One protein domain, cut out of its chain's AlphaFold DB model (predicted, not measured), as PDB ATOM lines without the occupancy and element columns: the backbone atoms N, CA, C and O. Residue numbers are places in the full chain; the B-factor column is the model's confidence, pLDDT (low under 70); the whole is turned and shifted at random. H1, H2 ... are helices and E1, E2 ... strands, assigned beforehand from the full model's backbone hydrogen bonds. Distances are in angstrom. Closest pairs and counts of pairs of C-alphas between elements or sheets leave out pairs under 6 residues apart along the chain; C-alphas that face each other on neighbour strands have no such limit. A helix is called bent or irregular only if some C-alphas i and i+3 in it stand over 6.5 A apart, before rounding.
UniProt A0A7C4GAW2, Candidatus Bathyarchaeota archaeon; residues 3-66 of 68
ATOM      1  N   VAL A   3     168.891 150.555 255.441       97.56
ATOM      2  CA  VAL A   3     168.937 150.895 256.874       97.56
ATOM      3  C   VAL A   3     170.369 151.159 257.348       97.56
ATOM      4  O   VAL A   3     171.328 150.998 256.595       97.56
ATOM      5  N   HIS A   4     170.504 151.602 258.601       97.69
ATOM      6  CA  HIS A   4     171.783 151.916 259.243       97.69
ATOM      7  C   HIS A   4     172.804 150.762 259.107       97.69
ATOM      8  O   HIS A   4     172.415 149.604 259.278       97.69
ATOM      9  N   PRO A   5     174.108 151.043 258.886       97.75
ATOM     10  CA  PRO A   5     175.120 150.021 258.591       97.75
ATOM     11  C   PRO A   5     175.347 148.982 259.698       97.75
ATOM     12  O   PRO A   5     175.905 147.922 259.445       97.75
ATOM     13  N   MET A   6     174.933 149.288 260.929       98.06
ATOM     14  CA  MET A   6     175.071 148.409 262.100       98.06
ATOM     15  C   MET A   6     173.778 147.679 262.496       98.06
ATOM     16  O   MET A   6     173.730 147.111 263.584       98.06
ATOM     17  N   ALA A   7     172.723 147.729 261.675       98.25
ATOM     18  CA  ALA A   7     171.524 146.936 261.943       98.25
ATOM     19  C   ALA A   7     171.862 145.435 261.898       98.25
ATOM     20  O   ALA A   7     172.575 144.969 261.008       98.25
ATOM     21  N   SER A   8     171.355 144.688 262.871       98.56
ATOM     22  CA  SER A   8     171.547 143.244 262.990       98.56
ATOM     23  C   SER A   8     170.723 142.460 261.961       98.56
ATOM     24  O   SER A   8     169.725 142.946 261.425       98.56
ATOM     25  N   GLU A   9     171.099 141.201 261.720       98.19
ATOM     26  CA  GLU A   9     170.331 140.293 260.855       98.19
ATOM     27  C   GLU A   9     168.897 140.069 261.355       98.19
ATOM     28  O   GLU A   9     167.966 139.967 260.554       98.19
ATOM     29  N   GLU A  10     168.699 140.038 262.675       98.56
ATOM     30  CA  GLU A  10     167.372 139.925 263.282       98.56
ATOM     31  C   GLU A  10     166.512 141.161 262.983       98.56
ATOM     32  O   GLU A  10     165.361 141.029 262.565       98.56
ATOM     33  N   GLU A  11     167.073 142.366 263.114       98.50
ATOM     34  CA  GLU A  11     166.377 143.610 262.766       98.50
ATOM     35  C   GLU A  11     166.048 143.678 261.272       98.50
ATOM     36  O   GLU A  11     164.918 144.010 260.910       98.50
ATOM     37  N   LEU A  12     166.990 143.306 260.398       98.31
ATOM     38  CA  LEU A  12     166.767 143.228 258.950       98.31
ATOM     39  C   LEU A  12     165.603 142.288 258.616       98.31
ATOM     40  O   LEU A  12     164.717 142.649 257.835       98.31
ATOM     41  N   LYS A  13     165.576 141.103 259.241       98.25
ATOM     42  CA  LYS A  13     164.499 140.122 259.074       98.25
ATOM     43  C   LYS A  13     163.158 140.680 259.552       98.25
ATOM     44  O   LYS A  13     162.192 140.634 258.793       98.25
ATOM     45  N   ASN A  14     163.111 141.263 260.748       98.50
ATOM     46  CA  ASN A  14     161.893 141.848 261.311       98.50
ATOM     47  C   ASN A  14     161.327 142.959 260.409       98.50
ATOM     48  O   ASN A  14     160.136 142.966 260.096       98.50
ATOM     49  N   ILE A  15     162.177 143.875 259.932       97.88
ATOM     50  CA  ILE A  15     161.764 144.968 259.038       97.88
ATOM     51  C   ILE A  15     161.257 144.409 257.702       97.88
ATOM     52  O   ILE A  15     160.217 144.848 257.210       97.88
ATOM     53  N   SER A  16     161.961 143.430 257.130       96.81
ATOM     54  CA  SER A  16     161.571 142.773 255.877       96.81
ATOM     55  C   SER A  16     160.208 142.087 255.999       96.81
ATOM     56  O   SER A  16     159.339 142.257 255.141       96.81
ATOM     57  N   GLU A  17     159.968 141.374 257.101       97.94
ATOM     58  CA  GLU A  17     158.703 140.685 257.358       97.94
ATOM     59  C   GLU A  17     157.531 141.647 257.565       97.94
ATOM     60  O   GLU A  17     156.423 141.342 257.121       97.94
ATOM     61  N   ILE A  18     157.754 142.798 258.201       98.19
ATOM     62  CA  ILE A  18     156.711 143.804 258.439       98.19
ATOM     63  C   ILE A  18     156.403 144.580 257.156       98.19
ATOM     64  O   ILE A  18     155.240 144.708 256.773       98.19
ATOM     65  N   LEU A  19     157.438 145.092 256.485       95.81
ATOM     66  CA  LEU A  19     157.285 145.985 255.335       95.81
ATOM     67  C   LEU A  19     157.086 145.240 254.011       95.81
ATOM     68  O   LEU A  19     156.658 145.856 253.039       95.81
ATOM     69  N   LYS A  20     157.374 143.933 253.963       95.38
ATOM     70  CA  LYS A  20     157.293 143.086 252.760       95.38
ATOM     71  C   LYS A  20     158.175 143.583 251.611       95.38
ATOM     72  O   LYS A  20     157.802 143.495 250.446       95.38
ATOM     73  N   VAL A  21     159.362 144.088 251.939       93.69
ATOM     74  CA  VAL A  21     160.336 144.603 250.967       93.69
ATOM     75  C   VAL A  21     161.727 144.052 251.246       93.69
ATOM     76  O   VAL A  21     162.042 143.703 252.379       93.69
ATOM     77  N   LYS A  22     162.599 144.047 250.233       93.44
ATOM     78  CA  LYS A  22     164.029 143.782 250.431       93.44
ATOM     79  C   LYS A  22     164.624 144.835 251.373       93.44
ATOM     80  O   LYS A  22     164.431 146.036 251.158       93.44
ATOM     81  N   VAL A  23     165.354 144.390 252.390       96.50
ATOM     82  CA  VAL A  23     166.050 145.253 253.352       96.50
ATOM     83  C   VAL A  23     167.525 144.895 253.344       96.50
ATOM     84  O   VAL A  23     167.863 143.716 253.330       96.50
ATOM     85  N   ASP A  24     168.381 145.908 253.332       97.31
ATOM     86  CA  ASP A  24     169.825 145.744 253.455       97.31
ATOM     87  C   ASP A  24     170.430 146.951 254.186       97.31
ATOM     88  O   ASP A  24     169.808 148.016 254.288       97.31
ATOM     89  N   VAL A  25     171.640 146.781 254.693       97.88
ATOM     90  CA  VAL A  25     172.414 147.835 255.345       97.88
ATOM     91  C   VAL A  25     173.145 148.699 254.316       97.88
ATOM     92  O   VAL A  25     173.488 148.237 253.228       97.88
ATOM     93  N   GLY A  26     173.405 149.966 254.641       96.81
ATOM     94  CA  GLY A  26     174.180 150.842 253.764       96.81
ATOM     95  C   GLY A  26     174.591 152.162 254.404       96.81
ATOM     96  O   GLY A  26     174.178 152.496 255.512       96.81
ATOM     97  N   THR A  27     175.408 152.921 253.681       97.88
ATOM     98  CA  THR A  27     175.847 154.276 254.038       97.88
ATOM     99  C   THR A  27     175.559 155.251 252.901       97.88
ATOM    100  O   THR A  27     175.183 154.856 251.797       97.88
ATOM    101  N   VAL A  28     175.718 156.538 253.192       97.69
ATOM    102  CA  VAL A  28     175.592 157.650 252.244       97.69
ATOM    103  C   VAL A  28     176.763 158.602 252.418       97.69
ATOM    104  O   VAL A  28     177.385 158.605 253.473       97.69
ATOM    105  N   ASN A  29     177.024 159.481 251.451       97.56
ATOM    106  CA  ASN A  29     177.984 160.579 251.622       97.56
ATOM    107  C   ASN A  29     179.367 160.130 252.140       97.56
ATOM    108  O   ASN A  29     179.880 160.714 253.097       97.56
ATOM    109  N   ALA A  30     179.954 159.101 251.520       96.94
ATOM    110  CA  ALA A  30     181.258 158.549 251.884       96.94
ATOM    111  C   ALA A  30     181.302 157.973 253.313       96.94
ATOM    112  O   ALA A  30     182.183 158.299 254.113       96.94
ATOM    113  N   GLY A  31     180.358 157.078 253.622       97.19
ATOM    114  CA  GLY A  31     180.349 156.317 254.874       97.19
ATOM    115  C   GLY A  31     179.525 156.933 256.007       97.19
ATOM    116  O   GLY A  31     179.555 156.425 257.128       97.19
ATOM    117  N   PHE A  32     178.767 158.001 255.753       97.75
ATOM    118  CA  PHE A  32     177.852 158.562 256.738       97.75
ATOM    119  C   PHE A  32     176.699 157.577 257.021       97.75
ATOM    120  O   PHE A  32     176.021 157.127 256.091       97.75
ATOM    121  N   PRO A  33     176.442 157.227 258.293       96.75
ATOM    122  CA  PRO A  33     175.576 156.096 258.625       96.75
ATOM    123  C   PRO A  33     174.080 156.445 258.688       96.75
ATOM    124  O   PRO A  33     173.234 155.551 258.711       96.75
ATOM    125  N   ILE A  34     173.723 157.735 258.721       95.88
ATOM    126  CA  ILE A  34     172.323 158.177 258.794       95.88
ATOM    127  C   ILE A  34     171.761 158.317 257.375       95.88
ATOM    128  O   ILE A  34     171.700 159.406 256.800       95.88
ATOM    129  N   VAL A  35     171.337 157.186 256.816       95.62
ATOM    130  CA  VAL A  35     170.890 157.057 255.418       95.62
ATOM    131  C   VAL A  35     169.727 157.988 255.052       95.62
ATOM    132  O   VAL A  35     169.722 158.562 253.966       95.62
ATOM    133  N   GLY A  36     168.794 158.231 255.981       93.62
ATOM    134  CA  GLY A  36     167.624 159.093 255.751       93.62
ATOM    135  C   GLY A  36     167.937 160.583 255.553       93.62
ATOM    136  O   GLY A  36     167.082 161.318 255.074       93.62
ATOM    137  N   VAL A  37     169.148 161.040 255.894       94.31
ATOM    138  CA  VAL A  37     169.597 162.422 255.630       94.31
ATOM    139  C   VAL A  37     170.186 162.560 254.222       94.31
ATOM    140  O   VAL A  37     170.213 163.658 253.670       94.31
ATOM    141  N   GLY A  38     170.677 161.461 253.637       94.62
ATOM    142  CA  GLY A  38     171.431 161.481 252.382       94.62
ATOM    143  C   GLY A  38     170.709 160.906 251.168       94.62
ATOM    144  O   GLY A  38     171.263 161.005 250.076       94.62
ATOM    145  N   ILE A  39     169.526 160.304 251.327       95.19
ATOM    146  CA  ILE A  39     168.768 159.691 250.227       95.19
ATOM    147  C   ILE A  39     167.284 160.051 250.328       95.19
ATOM    148  O   ILE A  39     166.683 159.961 251.398       95.19
ATOM    149  N   VAL A  40     166.674 160.349 249.181       95.44
ATOM    150  CA  VAL A  40     165.221 160.301 248.973       95.44
ATOM    151  C   VAL A  40     164.955 159.464 247.726       95.44
ATOM    152  O   VAL A  40     165.575 159.688 246.691       95.44
ATOM    153  N   ALA A  41     164.042 158.499 247.809       93.62
ATOM    154  CA  ALA A  41     163.736 157.592 246.706       93.62
ATOM    155  C   ALA A  41     162.229 157.368 246.565       93.62
ATOM    156  O   ALA A  41     161.493 157.386 247.555       93.62
ATOM    157  N   ASN A  42     161.782 157.130 245.337       92.31
ATOM    158  CA  ASN A  42     160.438 156.661 245.020       92.31
ATOM    159  C   ASN A  42     160.471 155.780 243.757       92.31
ATOM    160  O   ASN A  42     161.534 155.512 243.201       92.31
ATOM    161  N   SER A  43     159.301 155.362 243.274       89.56
ATOM    162  CA  SER A  43     159.155 154.527 242.073       89.56
ATOM    163  C   SER A  43     159.539 155.217 240.752       89.56
ATOM    164  O   SER A  43     159.365 154.639 239.690       89.56
ATOM    165  N   ASN A  44     159.996 156.471 240.777       90.94
ATOM    166  CA  ASN A  44     160.454 157.205 239.593       90.94
ATOM    167  C   ASN A  44     161.963 157.480 239.628       90.94
ATOM    168  O   ASN A  44     162.497 158.049 238.677       90.94
ATOM    169  N   GLY A  45     162.648 157.128 240.719       91.19
ATOM    170  CA  GLY A  45     164.086 157.322 240.840       91.19
ATOM    171  C   GLY A  45     164.551 157.658 242.252       91.19
ATOM    172  O   GLY A  45     163.811 157.580 243.237       91.19
ATOM    173  N   ILE A  46     165.830 158.020 242.332       93.81
ATOM    174  CA  ILE A  46     166.573 158.181 243.578       93.81
ATOM    175  C   ILE A  46     167.370 159.486 243.503       93.81
ATOM    176  O   ILE A  46     168.066 159.749 242.524       93.81
ATOM    177  N   LEU A  47     167.284 160.296 244.555       95.69
ATOM    178  CA  LEU A  47     168.163 161.432 244.805       95.69
ATOM    179  C   LEU A  47     169.095 161.070 245.955       95.69
ATOM    180  O   LEU A  47     168.638 160.677 247.029       95.69
ATOM    181  N   VAL A  48     170.397 161.221 245.730       96.25
ATOM    182  CA  VAL A  48     171.445 160.910 246.705       96.25
ATOM    183  C   VAL A  48     172.354 162.115 246.909       96.25
ATOM    184  O   VAL A  48     172.558 162.916 245.993       96.25
ATOM    185  N   GLY A  49     172.905 162.257 248.111       96.81
ATOM    186  CA  GLY A  49     173.849 163.326 248.417       96.81
ATOM    187  C   GLY A  49     175.097 163.250 247.533       96.81
ATOM    188  O   GLY A  49     175.609 162.165 247.250       96.81
ATOM    189  N   SER A  50     175.601 164.412 247.109       96.94
ATOM    190  CA  SER A  50     176.672 164.539 246.108       96.94
ATOM    191  C   SER A  50     178.022 163.960 246.537       96.94
ATOM    192  O   SER A  50     178.895 163.770 245.698       96.94
ATOM    193  N   ALA A  51     178.211 163.711 247.834       97.81
ATOM    194  CA  ALA A  51     179.410 163.073 248.370       97.81
ATOM    195  C   ALA A  51     179.331 161.534 248.348       97.81
ATOM    196  O   ALA A  51     180.292 160.876 248.739       97.81
ATOM    197  N   SER A  52     178.198 160.950 247.941       97.75
ATOM    198  CA  SER A  52     178.042 159.495 247.874       97.75
ATOM    199  C   SER A  52     178.931 158.913 246.779       97.75
ATOM    200  O   SER A  52     179.034 159.448 245.676       97.75
ATOM    201  N   THR A  53     179.597 157.811 247.097       98.06
ATOM    202  CA  THR A  53     180.571 157.176 246.206       98.06
ATOM    203  C   THR A  53     179.892 156.261 245.185       98.06
ATOM    204  O   THR A  53     178.786 155.775 245.408       98.06
ATOM    205  N   GLY A  54     180.571 155.964 244.071       97.50
ATOM    206  CA  GLY A  54     180.065 155.018 243.064       97.50
ATOM    207  C   GLY A  54     179.616 153.664 243.646       97.50
ATOM    208  O   GLY A  54     178.511 153.224 243.332       97.50
ATOM    209  N   PRO A  55     180.405 153.018 244.530       97.00
ATOM    210  CA  PRO A  55     179.983 151.795 245.213       97.00
ATOM    211  C   PRO A  55     178.731 151.956 246.087       97.00
ATOM    212  O   PRO A  55     177.883 151.067 246.073       97.00
ATOM    213  N   GLU A  56     178.588 153.070 246.818       96.75
ATOM    214  CA  GLU A  56     177.374 153.349 247.604       96.75
ATOM    215  C   GLU A  56     176.153 153.470 246.689       96.75
ATOM    216  O   GLU A  56     175.140 152.824 246.941       96.75
ATOM    217  N   ILE A  57     176.269 154.227 245.594       95.81
ATOM    218  CA  ILE A  57     175.185 154.424 244.620       95.81
ATOM    219  C   ILE A  57     174.755 153.082 244.017       95.81
ATOM    220  O   ILE A  57     173.577 152.737 244.084       95.81
ATOM    221  N   ALA A  58     175.703 152.282 243.524       95.06
ATOM    222  CA  ALA A  58     175.410 150.975 242.934       95.06
ATOM    223  C   ALA A  58     174.776 149.993 243.939       95.06
ATOM    224  O   ALA A  58     173.964 149.143 243.571       95.06
ATOM    225  N   HIS A  59     175.152 150.082 245.220       95.31
ATOM    226  CA  HIS A  59     174.536 149.284 246.281       95.31
ATOM    227  C   HIS A  59     173.101 149.732 246.572       95.31
ATOM    228  O   HIS A  59     172.198 148.896 246.611       95.31
ATOM    229  N   ILE A  60     172.877 151.043 246.714       94.94
ATOM    230  CA  ILE A  60     171.550 151.633 246.933       94.94
ATOM    231  C   ILE A  60     170.604 151.260 245.784       94.94
ATOM    232  O   ILE A  60     169.494 150.794 246.048       94.94
ATOM    233  N   GLU A  61     171.049 151.385 244.530       92.94
ATOM    234  CA  GLU A  61     170.279 150.981 243.346       92.94
ATOM    235  C   GLU A  61     169.870 149.505 243.424       92.94
ATOM    236  O   GLU A  61     168.681 149.202 243.397       92.94
ATOM    237  N   ARG A  62     170.811 148.584 243.670       92.44
ATOM    238  CA  ARG A  62     170.524 147.136 243.773       92.44
ATOM    239  C   ARG A  62     169.530 146.774 244.888       92.44
ATOM    240  O   ARG A  62     168.857 145.734 244.844       92.44
ATOM    241  N   VAL A  63     169.490 147.552 245.965       93.69
ATOM    242  CA  VAL A  63     168.564 147.318 247.086       93.69
ATOM    243  C   VAL A  63     167.175 147.885 246.783       93.69
ATOM    244  O   VAL A  63     166.183 147.352 247.290       93.69
ATOM    245  N   LEU A  64     167.091 148.935 245.963       90.44
ATOM    246  CA  LEU A  64     165.845 149.620 245.620       90.44
ATOM    247  C   LEU A  64     165.226 149.168 244.286       90.44
ATOM    248  O   LEU A  64     164.021 149.320 244.139       90.44
ATOM    249  N   GLU A  65     165.981 148.527 243.388       79.00
ATOM    250  CA  GLU A  65     165.530 148.001 242.082       79.00
ATOM    251  C   GLU A  65     164.301 147.081 242.155       79.00
ATOM    252  O   GLU A  65     163.539 146.996 241.205       79.00
ATOM    253  N   GLY A  66     164.063 146.403 243.283       61.97
ATOM    254  CA  GLY A  66     162.877 145.554 243.465       61.97
ATOM    255  C   GLY A  66     161.579 146.306 243.800       61.97
ATOM    256  O   GLY A  66     160.578 145.658 244.098       61.97
TER     257      GLY A  66
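What this domain is: This is residues 3 to 66 of the 68 residues of a protein of Candidatus Bathyarchaeota archaeon (UniProt A0A7C4GAW2). A small two-strand hairpin, E1 and E2, has the helix H3 loosely over one of its faces, while the helix H1 lies at the far end of the domain, apart from both. The unnamed stretch of residues 20 to 34 runs from H1 back to the short helix H2, which leads straight into E1. The printed part has 64 residues, with three named helices and two named strands in the order H1, H2, E1, E2, H3, and the sheet, E1 - E2, is antiparallel. The class is mixed, helices and strands. The whole is compact, with a radius of gyration of the C-alphas of 11.6 A and spans of 32 by 26 by 18 A.

Where its parts are: Start at Val 3 and go on to C-alpha 9 at (170.331, 140.293, 260.855), where H1, residues 9 to 19, begins; it is 15.3 A long from first to last C-alpha. After residues 20 to 34 look for H2, residues 35 to 38, 5.4 A long. E1 follows at once, residues 39 to 42, 10.3 A long, with C-alpha 39 at (168.768, 159.691, 250.227). E2 holds residues 45 to 48 and is 10.1 A long. Then find H3, residues 54 to 66, 19.6 A long, ending at C-alpha 66 at (162.877, 145.554, 243.465). H3 is irregular, but only just: C-alphas 63 and 66 are 7.0 A apart.

How they stand to each other: Look first at the hairpin of E1 and E2, whose directions differ by 174 degrees. The C-alphas of residues 41 and 46 face each other at 4.3 A. N 40 and O 47, 2.9 A apart, and N 47 and O 40, 2.8 A apart, are within hydrogen-bond range. For E2 and H3, the closest C-alphas are those of Val 48 and Ile 57, 7.8 A apart. E1 and H3 are near each other, with 5 pairs of C-alphas within 10 A. For H2 and E2, the closest C-alphas are those of Gly 38 and Val 48, at 5.7 A. H2 and H3 are apart. H1 is apart from H2, E1, E2 and H3. In H1 every O i to N i+4 pair is within hydrogen-bond range, in H3 8 of 9 are, and H2 is too short for such a pair.

The domain as a whole: The two C-alphas farthest apart are those of Glu 17 and Ser 50, at 31.9 A. The printed part runs from residue 3 to residue 66 and has no cut. The link from H1 to H2 is long, with 15 residues; those from H2 to E1, E1 to E2 and E2 to H3 are tight. The mean pLDDT of the printed part is 95.2, and look to Gly 66 for the one printed residue under 70.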